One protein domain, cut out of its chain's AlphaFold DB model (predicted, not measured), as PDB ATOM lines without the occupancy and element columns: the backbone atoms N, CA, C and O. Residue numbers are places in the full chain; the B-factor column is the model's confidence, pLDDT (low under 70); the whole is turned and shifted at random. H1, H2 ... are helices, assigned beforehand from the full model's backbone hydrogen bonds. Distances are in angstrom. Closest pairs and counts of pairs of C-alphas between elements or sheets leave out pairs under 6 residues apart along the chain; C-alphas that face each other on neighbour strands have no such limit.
ATOM      1  N   GLN A  61      14.337  48.414  71.202       51.44
ATOM      2  CA  GLN A  61      13.077  48.228  70.458       51.44
ATOM      3  C   GLN A  61      12.505  46.804  70.603       51.44
ATOM      4  O   GLN A  61      11.291  46.630  70.541       51.44
ATOM      5  N   TRP A  62      13.337  45.796  70.894       52.03
ATOM      6  CA  TRP A  62      12.882  44.438  71.237       52.03
ATOM      7  C   TRP A  62      12.343  44.322  72.670       52.03
ATOM      8  O   TRP A  62      11.528  43.439  72.956       52.03
ATOM      9  N   GLU A  63      12.750  45.223  73.568       54.72
ATOM     10  CA  GLU A  63      12.196  45.319  74.926       54.72
ATOM     11  C   GLU A  63      10.761  45.880  74.927       54.72
ATOM     12  O   GLU A  63      10.004  45.628  75.861       54.72
ATOM     13  N   ALA A  64      10.317  46.530  73.844       49.19
ATOM     14  CA  ALA A  64       8.923  46.960  73.687       49.19
ATOM     15  C   ALA A  64       7.920  45.783  73.608       49.19
ATOM     16  O   ALA A  64       6.728  45.981  73.829       49.19
ATOM     17  N   ALA A  65       8.395  44.555  73.350       61.97
ATOM     18  CA  ALA A  65       7.610  43.314  73.388       61.97
ATOM     19  C   ALA A  65       7.852  42.482  74.668       61.97
ATOM     20  O   ALA A  65       7.577  41.279  74.702       61.97
ATOM     21  N   ASP A  66       8.426  43.078  75.716       76.31
ATOM     22  CA  ASP A  66       8.789  42.397  76.963       76.31
ATOM     23  C   ASP A  66       7.642  42.393  77.994       76.31
ATOM     24  O   ASP A  66       7.781  42.832  79.143       76.31
ATOM     25  N   THR A  67       6.475  41.901  77.563       89.12
ATOM     26  CA  THR A  67       5.308  41.713  78.438       89.12
ATOM     27  C   THR A  67       5.456  40.446  79.293       89.12
ATOM     28  O   THR A  67       6.177  39.518  78.907       89.12
ATOM     29  N   PRO A  68       4.769  40.347  80.448       91.31
ATOM     30  CA  PRO A  68       4.757  39.122  81.247       91.31
ATOM     31  C   PRO A  68       4.361  37.870  80.448       91.31
ATOM     32  O   PRO A  68       4.956  36.808  80.631       91.31
ATOM     33  N   GLU A  69       3.403  37.992  79.529       92.69
ATOM     34  CA  GLU A  69       2.927  36.905  78.668       92.69
ATOM     35  C   GLU A  69       4.008  36.473  77.677       92.69
ATOM     36  O   GLU A  69       4.269  35.277  77.530       92.69
ATOM     37  N   ALA A  70       4.687  37.437  77.045       91.69
ATOM     38  CA  ALA A  70       5.791  37.157  76.136       91.69
ATOM     39  C   ALA A  70       6.940  36.448  76.866       91.69
ATOM     40  O   ALA A  70       7.432  35.433  76.382       91.69
ATOM     41  N   ARG A  71       7.304  36.905  78.073       94.25
ATOM     42  CA  ARG A  71       8.336  36.247  78.893       94.25
ATOM     43  C   ARG A  71       7.954  34.817  79.278       94.25
ATOM     44  O   ARG A  71       8.816  33.944  79.310       94.25
ATOM     45  N   ARG A  72       6.675  34.557  79.575       95.44
ATOM     46  CA  ARG A  72       6.194  33.194  79.856       95.44
ATOM     47  C   ARG A  72       6.251  32.303  78.620       95.44
ATOM     48  O   ARG A  72       6.645  31.149  78.756       95.44
ATOM     49  N   ARG A  73       5.879  32.817  77.443       95.50
ATOM     50  CA  ARG A  73       6.011  32.080  76.177       95.50
ATOM     51  C   ARG A  73       7.473  31.722  75.917       95.50
ATOM     52  O   ARG A  73       7.782  30.548  75.746       95.50
ATOM     53  N   ASP A  74       8.357  32.710  75.995       95.62
ATOM     54  CA  ASP A  74       9.797  32.527  75.808       95.62
ATOM     55  C   ASP A  74      10.373  31.515  76.804       95.62
ATOM     56  O   ASP A  74      11.226  30.709  76.448       95.62
ATOM     57  N   TRP A  75       9.870  31.495  78.044       96.81
ATOM     58  CA  TRP A  75      10.240  30.472  79.019       96.81
ATOM     59  C   TRP A  75       9.838  29.058  78.581       96.81
ATOM     60  O   TRP A  75      10.656  28.146  78.674       96.81
ATOM     61  N   GLN A  76       8.614  28.852  78.079       97.06
ATOM     62  CA  GLN A  76       8.199  27.528  77.595       97.06
ATOM     63  C   GLN A  76       9.033  27.076  76.390       97.06
ATOM     64  O   GLN A  76       9.477  25.929  76.355       97.06
ATOM     65  N   GLU A  77       9.299  27.977  75.445       96.25
ATOM     66  CA  GLU A  77      10.157  27.682  74.292       96.25
ATOM     67  C   GLU A  77      11.592  27.365  74.725       96.25
ATOM     68  O   GLU A  77      12.199  26.413  74.234       96.25
ATOM     69  N   PHE A  78      12.129  28.107  75.698       96.44
ATOM     70  CA  PHE A  78      13.466  27.843  76.212       96.44
ATOM     71  C   PHE A  78      13.551  26.459  76.869       96.44
ATOM     72  O   PHE A  78      14.499  25.719  76.610       96.44
ATOM     73  N   LYS A  79      12.539  26.051  77.649       96.00
ATOM     74  CA  LYS A  79      12.473  24.686  78.201       96.00
ATOM     75  C   LYS A  79      12.479  23.615  77.108       96.00
ATOM     76  O   LYS A  79      13.192  22.626  77.259       96.00
ATOM     77  N   ALA A  80      11.732  23.815  76.021       94.44
ATOM     78  CA  ALA A  80      11.706  22.881  74.893       94.44
ATOM     79  C   ALA A  80      13.093  22.742  74.242       94.44
ATOM     80  O   ALA A  80      13.591  21.630  74.079       94.44
ATOM     81  N   VAL A  81      13.775  23.865  73.990       93.56
ATOM     82  CA  VAL A  81      15.147  23.876  73.453       93.56
ATOM     83  C   VAL A  81      16.113  23.115  74.365       93.56
ATOM     84  O   VAL A  81      16.918  22.317  73.886       93.56
ATOM     85  N   LEU A  82      16.031  23.332  75.681       92.81
ATOM     86  CA  LEU A  82      16.888  22.643  76.649       92.81
ATOM     87  C   LEU A  82      16.622  21.130  76.711       92.81
ATOM     88  O   LEU A  82      17.559  20.376  76.975       92.81
ATOM     89  N   ALA A  83      15.385  20.696  76.459       88.88
ATOM     90  CA  ALA A  83      14.999  19.286  76.450       88.88
ATOM     91  C   ALA A  83      15.400  18.560  75.153       88.88
ATOM     92  O   ALA A  83      15.845  17.416  75.207       88.88
ATOM     93  N   GLU A  84      15.271  19.212  73.995       84.69
ATOM     94  CA  GLU A  84      15.508  18.587  72.686       84.69
ATOM     95  C   GLU A  84      16.982  18.611  72.263       84.69
ATOM     96  O   GLU A  84      17.503  17.628  71.735       84.69
ATOM     97  N   ALA A  85      17.692  19.720  72.491       75.12
ATOM     98  CA  ALA A  85      18.955  19.988  71.801       75.12
ATOM     99  C   ALA A  85      20.196  19.311  72.420       75.12
ATOM    100  O   ALA A  85      21.321  19.755  72.187       75.12
ATOM    101  N   ARG A  86      20.017  18.254  73.233       90.06
ATOM    102  CA  ARG A  86      21.098  17.537  73.952       90.06
ATOM    103  C   ARG A  86      22.097  18.497  74.628       90.06
ATOM    104  O   ARG A  86      23.287  18.211  74.733       90.06
ATOM    105  N   VAL A  87      21.622  19.660  75.087       93.19
ATOM    106  CA  VAL A  87      22.475  20.789  75.509       93.19
ATOM    107  C   VAL A  87      23.366  20.396  76.677       93.19
ATOM    108  O   VAL A  87      24.573  20.625  76.643       93.19
ATOM    109  N   GLN A  88      22.775  19.783  77.703       93.62
ATOM    110  CA  GLN A  88      23.503  19.344  78.894       93.62
ATOM    111  C   GLN A  88      24.555  18.286  78.555       93.62
ATOM    112  O   GLN A  88      25.659  18.327  79.094       93.62
ATOM    113  N   GLU A  89      24.234  17.382  77.628       95.75
ATOM    114  CA  GLU A  89      25.173  16.372  77.153       95.75
ATOM    115  C   GLU A  89      26.353  17.018  76.423       95.75
ATOM    116  O   GLU A  89      27.500  16.726  76.745       95.75
ATOM    117  N   ASN A  90      26.091  17.949  75.500       96.81
ATOM    118  CA  ASN A  90      27.149  18.657  74.781       96.81
ATOM    119  C   ASN A  90      28.026  19.479  75.735       96.81
ATOM    120  O   ASN A  90      29.247  19.449  75.619       96.81
ATOM    121  N   VAL A  91      27.437  20.161  76.722       96.44
ATOM    122  CA  VAL A  91      28.188  20.890  77.759       96.44
ATOM    123  C   VAL A  91      29.086  19.949  78.564       96.44
ATOM    124  O   VAL A  91      30.258  20.263  78.775       96.44
ATOM    125  N   ALA A  92      28.568  18.798  79.000       96.62
ATOM    126  CA  ALA A  92      29.351  17.809  79.737       96.62
ATOM    127  C   ALA A  92      30.500  17.250  78.883       96.62
ATOM    128  O   ALA A  92      31.646  17.245  79.330       96.62
ATOM    129  N   TRP A  93      30.204  16.875  77.638       97.75
ATOM    130  CA  TRP A  93      31.159  16.336  76.672       97.75
ATOM    131  C   TRP A  93      32.304  17.318  76.375       97.75
ATOM    132  O   TRP A  93      33.477  16.941  76.410       97.75
ATOM    133  N   ILE A  94      31.973  18.595  76.137       97.56
ATOM    134  CA  ILE A  94      32.944  19.669  75.867       97.56
ATOM    135  C   ILE A  94      33.796  19.930  77.112       97.56
ATOM    136  O   ILE A  94      35.011  20.090  77.007       97.56
ATOM    137  N   ARG A  95      33.186  19.957  78.305       96.44
ATOM    138  CA  ARG A  95      33.914  20.166  79.564       96.44
ATOM    139  C   ARG A  95      34.912  19.047  79.834       96.44
ATOM    140  O   ARG A  95      36.029  19.339  80.247       96.44
ATOM    141  N   GLU A  96      34.515  17.799  79.615       97.31
ATOM    142  CA  GLU A  96      35.382  16.634  79.787       97.31
ATOM    143  C   GLU A  96      36.627  16.728  78.892       97.31
ATOM    144  O   GLU A  96      37.750  16.556  79.362       97.31
ATOM    145  N   ARG A  97      36.439  17.072  77.613       97.19
ATOM    146  CA  ARG A  97      37.518  17.057  76.611       97.19
ATOM    147  C   ARG A  97      38.416  18.280  76.639       97.19
ATOM    148  O   ARG A  97      39.617  18.156  76.432       97.19
ATOM    149  N   PHE A  98      37.853  19.453  76.904       95.38
ATOM    150  CA  PHE A  98      38.577  20.718  76.761       95.38
ATOM    151  C   PHE A  98      38.781  21.467  78.072       95.38
ATOM    152  O   PHE A  98      39.558  22.422  78.117       95.38
ATOM    153  N   GLY A  99      38.065  21.096  79.136       91.88
ATOM    154  CA  GLY A  99      38.143  21.762  80.431       91.88
ATOM    155  C   GLY A  99      38.043  23.283  80.311       91.88
ATOM    156  O   GLY A  99      37.025  23.839  79.894       91.88
ATOM    157  N   ARG A 100      39.123  23.979  80.686       87.19
ATOM    158  CA  ARG A 100      39.186  25.451  80.658       87.19
ATOM    159  C   ARG A 100      39.455  26.041  79.274       87.19
ATOM    160  O   ARG A 100      39.215  27.236  79.109       87.19
ATOM    161  N   ALA A 101      39.930  25.260  78.306       87.06
ATOM    162  CA  ALA A 101      40.187  25.750  76.952       87.06
ATOM    163  C   ALA A 101      38.884  26.199  76.265       87.06
ATOM    164  O   ALA A 101      38.848  27.242  75.619       87.06
ATOM    165  N   ALA A 102      37.775  25.502  76.533       89.75
ATOM    166  CA  ALA A 102      36.446  25.830  76.012       89.75
ATOM    167  C   ALA A 102      35.647  26.831  76.878       89.75
ATOM    168  O   ALA A 102      34.434  26.973  76.707       89.75
ATOM    169  N   VAL A 103      36.285  27.554  77.814       87.00
ATOM    170  CA  VAL A 103      35.574  28.482  78.719       87.00
ATOM    171  C   VAL A 103      34.767  29.547  77.967       87.00
ATOM    172  O   VAL A 103      33.695  29.926  78.433       87.00
ATOM    173  N   GLY A 104      35.233  29.970  76.785       80.25
ATOM    174  CA  GLY A 104      34.563  30.978  75.961       80.25
ATOM    175  C   GLY A 104      33.119  30.613  75.596       80.25
ATOM    176  O   GLY A 104      32.243  31.472  75.649       80.25
ATOM    177  N   ILE A 105      32.856  29.338  75.288       85.94
ATOM    178  CA  ILE A 105      31.510  28.844  74.964       85.94
ATOM    179  C   ILE A 105      30.782  28.282  76.192       85.94
ATOM    180  O   ILE A 105      29.584  28.515  76.364       85.94
ATOM    181  N   LEU A 106      31.503  27.586  77.079       90.75
ATOM    182  CA  LEU A 106      30.911  26.928  78.245       90.75
ATOM    183  C   LEU A 106      30.385  27.919  79.282       90.75
ATOM    184  O   LEU A 106      29.334  27.678  79.863       90.75
ATOM    185  N   PHE A 107      31.073  29.044  79.493       88.25
ATOM    186  CA  PHE A 107      30.697  30.007  80.529       88.25
ATOM    187  C   PHE A 107      29.248  30.481  80.379       88.25
ATOM    188  O   PHE A 107      28.490  30.507  81.352       88.25
ATOM    189  N   LYS A 108      28.849  30.835  79.152       88.00
ATOM    190  CA  LYS A 108      27.497  31.327  78.892       88.00
ATOM    191  C   LYS A 108      26.455  30.214  78.995       88.00
ATOM    192  O   LYS A 108      25.396  30.437  79.578       88.00
ATOM    193  N   ALA A 109      26.769  29.027  78.477       92.56
ATOM    194  CA  ALA A 109      25.883  27.871  78.572       92.56
ATOM    195  C   ALA A 109      25.625  27.493  80.039       92.56
ATOM    196  O   ALA A 109      24.476  27.344  80.438       92.56
ATOM    197  N   ASP A 110      26.674  27.441  80.860       92.19
ATOM    198  CA  ASP A 110      26.577  27.115  82.283       92.19
ATOM    199  C   ASP A 110      25.749  28.130  83.062       92.19
ATOM    200  O   ASP A 110      24.899  27.747  83.866       92.19
ATOM    201  N   TRP A 111      25.970  29.421  82.808       90.56
ATOM    202  CA  TRP A 111      25.190  30.486  83.433       90.56
ATOM    203  C   TRP A 111      23.693  30.332  83.143       90.56
ATOM    204  O   TRP A 111      22.866  30.373  84.055       90.56
ATOM    205  N   ASP A 112      23.346  30.123  81.873       93.50
ATOM    206  CA  ASP A 112      21.954  30.016  81.441       93.50
ATOM    207  C   ASP A 112      21.291  28.735  81.942       93.50
ATOM    208  O   ASP A 112      20.142  28.776  82.382       93.50
ATOM    209  N   LEU A 113      22.022  27.615  81.955       94.81
ATOM    210  CA  LEU A 113      21.542  26.347  82.503       94.81
ATOM    211  C   LEU A 113      21.298  26.433  84.012       94.81
ATOM    212  O   LEU A 113      20.284  25.930  84.485       94.81
ATOM    213  N   GLN A 114      22.173  27.095  84.774       95.19
ATOM    214  CA  GLN A 114      21.971  27.307  86.214       95.19
ATOM    215  C   GLN A 114      20.751  28.189  86.493       95.19
ATOM    216  O   GLN A 114      19.958  27.897  87.396       95.19
ATOM    217  N   LEU A 115      20.584  29.258  85.710       94.50
ATOM    218  CA  LEU A 115      19.432  30.147  85.817       94.50
ATOM    219  C   LEU A 115      18.128  29.403  85.495       94.50
ATOM    220  O   LEU A 115      17.164  29.499  86.257       94.50
ATOM    221  N   ALA A 116      18.113  28.627  84.408       96.06
ATOM    222  CA  ALA A 116      16.969  27.819  84.003       96.06
ATOM    223  C   ALA A 116      16.644  26.726  85.029       96.06
ATOM    224  O   ALA A 116      15.483  26.575  85.395       96.06
ATOM    225  N   ALA A 117      17.649  26.019  85.556       95.88
ATOM    226  CA  ALA A 117      17.457  24.994  86.585       95.88
ATOM    227  C   ALA A 117      16.830  25.579  87.859       95.88
ATOM    228  O   ALA A 117      15.859  25.031  88.374       95.88
ATOM    229  N   THR A 118      17.313  26.742  88.310       96.25
ATOM    230  CA  THR A 118      16.742  27.449  89.470       96.25
ATOM    231  C   THR A 118      15.279  27.836  89.228       96.25
ATOM    232  O   THR A 118      14.445  27.742  90.128       96.25
ATOM    233  N   ALA A 119      14.945  28.290  88.016       96.56
ATOM    234  CA  ALA A 119      13.575  28.649  87.666       96.56
ATOM    235  C   ALA A 119      12.654  27.421  87.564       96.56
ATOM    236  O   ALA A 119      11.533  27.479  88.063       96.56
ATOM    237  N   MET A 120      13.129  26.310  86.988       96.81
ATOM    238  CA  MET A 120      12.398  25.037  86.937       96.81
ATOM    239  C   MET A 120      12.108  24.494  88.337       96.81
ATOM    240  O   MET A 120      10.973  24.118  88.607       96.81
ATOM    241  N   GLU A 121      13.100  24.494  89.233       96.94
ATOM    242  CA  GLU A 121      12.933  24.048  90.622       96.94
ATOM    243  C   GLU A 121      11.847  24.870  91.329       96.94
ATOM    244  O   GLU A 121      10.902  24.318  91.887       96.94
ATOM    245  N   ARG A 122      11.903  26.202  91.218       97.62
ATOM    246  CA  ARG A 122      10.882  27.077  91.810       97.62
ATOM    247  C   ARG A 122       9.494  26.861  91.215       97.62
ATOM    248  O   ARG A 122       8.525  26.866  91.968       97.62
ATOM    249  N   GLU A 123       9.393  26.681  89.897       96.69
ATOM    250  CA  GLU A 123       8.128  26.380  89.212       96.69
ATOM    251  C   GLU A 123       7.525  25.065  89.739       96.69
ATOM    252  O   GLU A 123       6.339  25.026  90.063       96.69
ATOM    253  N   GLN A 124       8.347  24.023  89.913       97.31
ATOM    254  CA  GLN A 124       7.937  22.727  90.472       97.31
ATOM    255  C   GLN A 124       7.487  22.826  91.936       97.31
ATOM    256  O   GLN A 124       6.538  22.160  92.338       97.31
ATOM    257  N   GLU A 125       8.126  23.687  92.729       97.62
ATOM    258  CA  GLU A 125       7.748  23.961  94.120       97.62
ATOM    259  C   GLU A 125       6.525  24.893  94.257       97.62
ATOM    260  O   GLU A 125       6.142  25.243  95.375       97.62
ATOM    261  N   GLY A 126       5.938  25.362  93.149       97.00
ATOM    262  CA  GLY A 126       4.850  26.347  93.163       97.00
ATOM    263  C   GLY A 126       5.278  27.739  93.654       97.00
ATOM    264  O   GLY A 126       4.435  28.542  94.059       97.00
ATOM    265  N   LYS A 127       6.581  28.041  93.652       96.75
ATOM    266  CA  LYS A 127       7.130  29.344  94.054       96.75
ATOM    267  C   LYS A 127       7.122  30.325  92.871       96.75
ATOM    268  O   LYS A 127       7.304  29.912  91.727       96.75
ATOM    269  N   PRO A 128       7.018  31.646  93.126       93.88
ATOM    270  CA  PRO A 128       7.082  32.660  92.071       93.88
ATOM    271  C   PRO A 128       8.385  32.579  91.263       93.88
ATOM    272  O   PRO A 128       9.474  32.516  91.857       93.88
ATOM    273  N   ILE A 129       8.268  32.626  89.932       96.12
ATOM    274  CA  ILE A 129       9.386  32.618  88.966       96.12
ATOM    275  C   ILE A 129       9.545  33.948  88.224       96.12
ATOM    276  O   ILE A 129      10.536  34.159  87.530       96.12
ATOM    277  N   GLU A 130       8.606  34.874  88.404       92.12
ATOM    278  CA  GLU A 130       8.574  36.203  87.793       92.12
ATOM    279  C   GLU A 130       9.899  36.973  87.929       92.12
ATOM    280  O   GLU A 130      10.299  37.593  86.941       92.12
ATOM    281  N   PRO A 131      10.643  36.891  89.057       90.19
ATOM    282  CA  PRO A 131      11.949  37.544  89.169       90.19
ATOM    283  C   PRO A 131      13.000  37.046  88.163       90.19
ATOM    284  O   PRO A 131      13.948  37.767  87.868       90.19
ATOM    285  N   PHE A 132      12.850  35.825  87.642       92.06
ATOM    286  CA  PHE A 132      13.788  35.197  86.706       92.06
ATOM    287  C   PHE A 132      13.369  35.386  85.248       92.06
ATOM    288  O   PHE A 132      14.220  35.412  84.361       92.06
ATOM    289  N   LEU A 133      12.063  35.527  84.992       92.31
ATOM    290  CA  LEU A 133      11.492  35.517  83.644       92.31
ATOM    291  C   LEU A 133      12.056  36.609  82.728       92.31
ATOM    292  O   LEU A 133      12.243  36.357  81.542       92.31
ATOM    293  N   ALA A 134      12.361  37.796  83.257       89.62
ATOM    294  CA  ALA A 134      12.963  38.870  82.463       89.62
ATOM    295  C   ALA A 134      14.364  38.481  81.950       89.62
ATOM    296  O   ALA A 134      14.662  38.622  80.765       89.62
ATOM    297  N   GLU A 135      15.208  37.923  82.822       90.31
ATOM    298  CA  GLU A 135      16.558  37.491  82.451       90.31
ATOM    299  C   GLU A 135      16.533  36.278  81.512       90.31
ATOM    300  O   GLU A 135      17.269  36.245  80.525       90.31
ATOM    301  N   LEU A 136      15.660  35.305  81.793       93.75
ATOM    302  CA  LEU A 136      15.483  34.106  80.972       93.75
ATOM    303  C   LEU A 136      15.002  34.456  79.563       93.75
ATOM    304  O   LEU A 136      15.588  33.992  78.590       93.75
ATOM    305  N   SER A 137      13.992  35.319  79.449       93.44
ATOM    306  CA  SER A 137      13.504  35.841  78.167       93.44
ATOM    307  C   SER A 137      14.629  36.525  77.387       93.44
ATOM    308  O   SER A 137      14.910  36.185  76.234       93.44
ATOM    309  N   ARG A 138      15.361  37.432  78.048       90.00
ATOM    310  CA  ARG A 138      16.472  38.165  77.435       90.00
ATOM    311  C   ARG A 138      17.567  37.232  76.927       90.00
ATOM    312  O   ARG A 138      18.041  37.402  75.802       90.00
ATOM    313  N   THR A 139      17.987  36.262  77.738       91.19
ATOM    314  CA  THR A 139      19.047  35.336  77.330       91.19
ATOM    315  C   THR A 139      18.581  34.387  76.232       91.19
ATOM    316  O   THR A 139      19.303  34.192  75.252       91.19
ATOM    317  N   TYR A 140      17.346  33.881  76.333       93.88
ATOM    318  CA  TYR A 140      16.730  33.031  75.323       93.88
ATOM    319  C   TYR A 140      16.729  33.721  73.958       93.88
ATOM    320  O   TYR A 140      17.342  33.219  73.017       93.88
ATOM    321  N   ARG A 141      16.151  34.922  73.858       91.19
ATOM    322  CA  ARG A 141      16.108  35.690  72.602       91.19
ATOM    323  C   ARG A 141      17.500  35.993  72.052       91.19
ATOM    324  O   ARG A 141      17.707  35.989  70.843       91.19
ATOM    325  N   ARG A 142      18.470  36.278  72.927       88.69
ATOM    326  CA  ARG A 142      19.805  36.707  72.498       88.69
ATOM    327  C   ARG A 142      20.669  35.566  71.968       88.69
ATOM    328  O   ARG A 142      21.441  35.817  71.037       88.69
ATOM    329  N   PHE A 143      20.576  34.385  72.579       91.06
ATOM    330  CA  PHE A 143      21.528  33.294  72.368       91.06
ATOM    331  C   PHE A 143      20.891  31.972  71.953       91.06
ATOM    332  O   PHE A 143      21.557  31.185  71.299       91.06
ATOM    333  N   TRP A 144      19.637  31.702  72.299       93.94
ATOM    334  CA  TRP A 144      19.040  30.371  72.131       93.94
ATOM    335  C   TRP A 144      17.958  30.328  71.050       93.94
ATOM    336  O   TRP A 144      17.816  29.319  70.367       93.94
ATOM    337  N   SER A 145      17.227  31.425  70.858       93.75
ATOM    338  CA  SER A 145      16.138  31.530  69.891       93.75
ATOM    339  C   SER A 145      16.672  31.834  68.494       93.75
ATOM    340  O   SER A 145      17.088  32.959  68.205       93.75
ATOM    341  N   ARG A 146      16.617  30.843  67.594       91.81
ATOM    342  CA  ARG A 146      16.958  31.047  66.177       91.81
ATOM    343  C   ARG A 146      16.114  32.169  65.545       91.81
ATOM    344  O   ARG A 146      16.726  33.066  64.967       91.81
ATOM    345  N   PRO A 147      14.771  32.207  65.688       91.25
ATOM    346  CA  PRO A 147      13.968  33.283  65.106       91.25
ATOM    347  C   PRO A 147      14.385  34.683  65.576       91.25
ATOM    348  O   PRO A 147      14.493  35.596  64.760       91.25
ATOM    349  N   ALA A 148      14.674  34.859  66.871       88.81
ATOM    350  CA  ALA A 148      15.086  36.158  67.401       88.81
ATOM    351  C   ALA A 148      16.481  36.581  66.904       88.81
ATOM    352  O   ALA A 148      16.689  37.749  66.570       88.81
ATOM    353  N   ILE A 149      17.426  35.638  66.807       87.56
ATOM    354  CA  ILE A 149      18.760  35.895  66.243       87.56
ATOM    355  C   ILE A 149      18.655  36.320  64.774       87.56
ATOM    356  O   ILE A 149      19.219  37.349  64.402       87.56
ATOM    357  N   GLU A 150      17.910  35.574  63.957       87.69
ATOM    358  CA  GLU A 150      17.734  35.870  62.529       87.69
ATOM    359  C   GLU A 150      17.025  37.216  62.311       87.69
ATOM    360  O   GLU A 150      17.438  38.000  61.458       87.69
ATOM    361  N   ALA A 151      16.018  37.547  63.123       86.06
ATOM    362  CA  ALA A 151      15.329  38.833  63.044       86.06
ATOM    363  C   ALA A 151      16.230  40.016  63.447       86.06
ATOM    364  O   ALA A 151      16.201  41.058  62.791       86.06
ATOM    365  N   ARG A 152      17.084  39.860  64.472       84.56
ATOM    366  CA  ARG A 152      18.099  40.868  64.833       84.56
ATOM    367  C   ARG A 152      19.094  41.093  63.695       84.56
ATOM    368  O   ARG A 152      19.443  42.236  63.407       84.56
ATOM    369  N   ILE A 153      19.547  40.016  63.056       83.25
ATOM    370  CA  ILE A 153      20.457  40.094  61.909       83.25
ATOM    371  C   ILE A 153      19.775  40.810  60.743       83.25
ATOM    372  O   ILE A 153      20.350  41.755  60.218       83.25
ATOM    373  N   ALA A 154      18.550  40.420  60.384       84.62
ATOM    374  CA  ALA A 154      17.800  41.037  59.292       84.62
ATOM    375  C   ALA A 154      17.561  42.539  59.518       84.62
ATOM    376  O   ALA A 154      17.677  43.335  58.589       84.62
ATOM    377  N   GLU A 155      17.262  42.949  60.753       83.19
ATOM    378  CA  GLU A 155      17.109  44.366  61.087       83.19
ATOM    379  C   GLU A 155      18.424  45.137  60.950       83.19
ATOM    380  O   GLU A 155      18.467  46.197  60.327       83.19
ATOM    381  N   ARG A 156      19.522  44.577  61.467       81.12
ATOM    382  CA  ARG A 156      20.851  45.171  61.307       81.12
ATOM    383  C   ARG A 156      21.231  45.293  59.832       81.12
ATOM    384  O   ARG A 156      21.684  46.353  59.417       81.12
ATOM    385  N   GLU A 157      21.007  44.252  59.036       85.50
ATOM    386  CA  GLU A 157      21.265  44.269  57.591       85.50
ATOM    387  C   GLU A 157      20.432  45.327  56.863       85.50
ATOM    388  O   GLU A 157      20.943  45.996  55.972       85.50
ATOM    389  N   ARG A 158      19.170  45.533  57.255       85.25
ATOM    390  CA  ARG A 158      18.320  46.591  56.690       85.25
ATOM    391  C   ARG A 158      18.852  47.986  57.008       85.25
ATOM    392  O   ARG A 158      18.765  48.880  56.171       85.25
TER     393      ARG A 158
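What this domain is: This is residues 61 to 158 of the 367 residues of the protein "Twin-arginine translocation signal domain-containing protein" of Candidatus Parcubacteria bacterium (UniProt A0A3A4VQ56). H1 crosses H4 at the core, H3 makes hairpins with H2 and H4, and residues 153 to 158 of H5 stick out. The printed part, all helix, has 98 residues with five named helices. It is only just compact, close to loose: radius of gyration of the C-alphas 14.7 A, spans 43, 41 and 20 A.

Where its parts are: H1 is residues 68 to 84, H2 87 to 98, H3 103 to 124, H4 130 to 144, H5 146 to 158. C-alpha 68 is at (4.757, 39.122, 81.247), C-alpha 158 at (18.320, 46.591, 56.690).

How they stand to each other: H4 touches H1 at a steep tilt of 56 degrees; their closest C-alphas, of Arg 71 and Ser 137, are 5.2 A apart. In the hairpins the closest C-alphas, Ala 119 to Phe 132 and Val 91 to Leu 106, are 6.6 A apart. H5 touches H4 only at the corner. Every O i to N i+4 pair is within hydrogen-bond range in H1, H2 and H5.

The domain as a whole: The printed part has no cut; its links are tight. Residues 61 to 65 have pLDDT under 70.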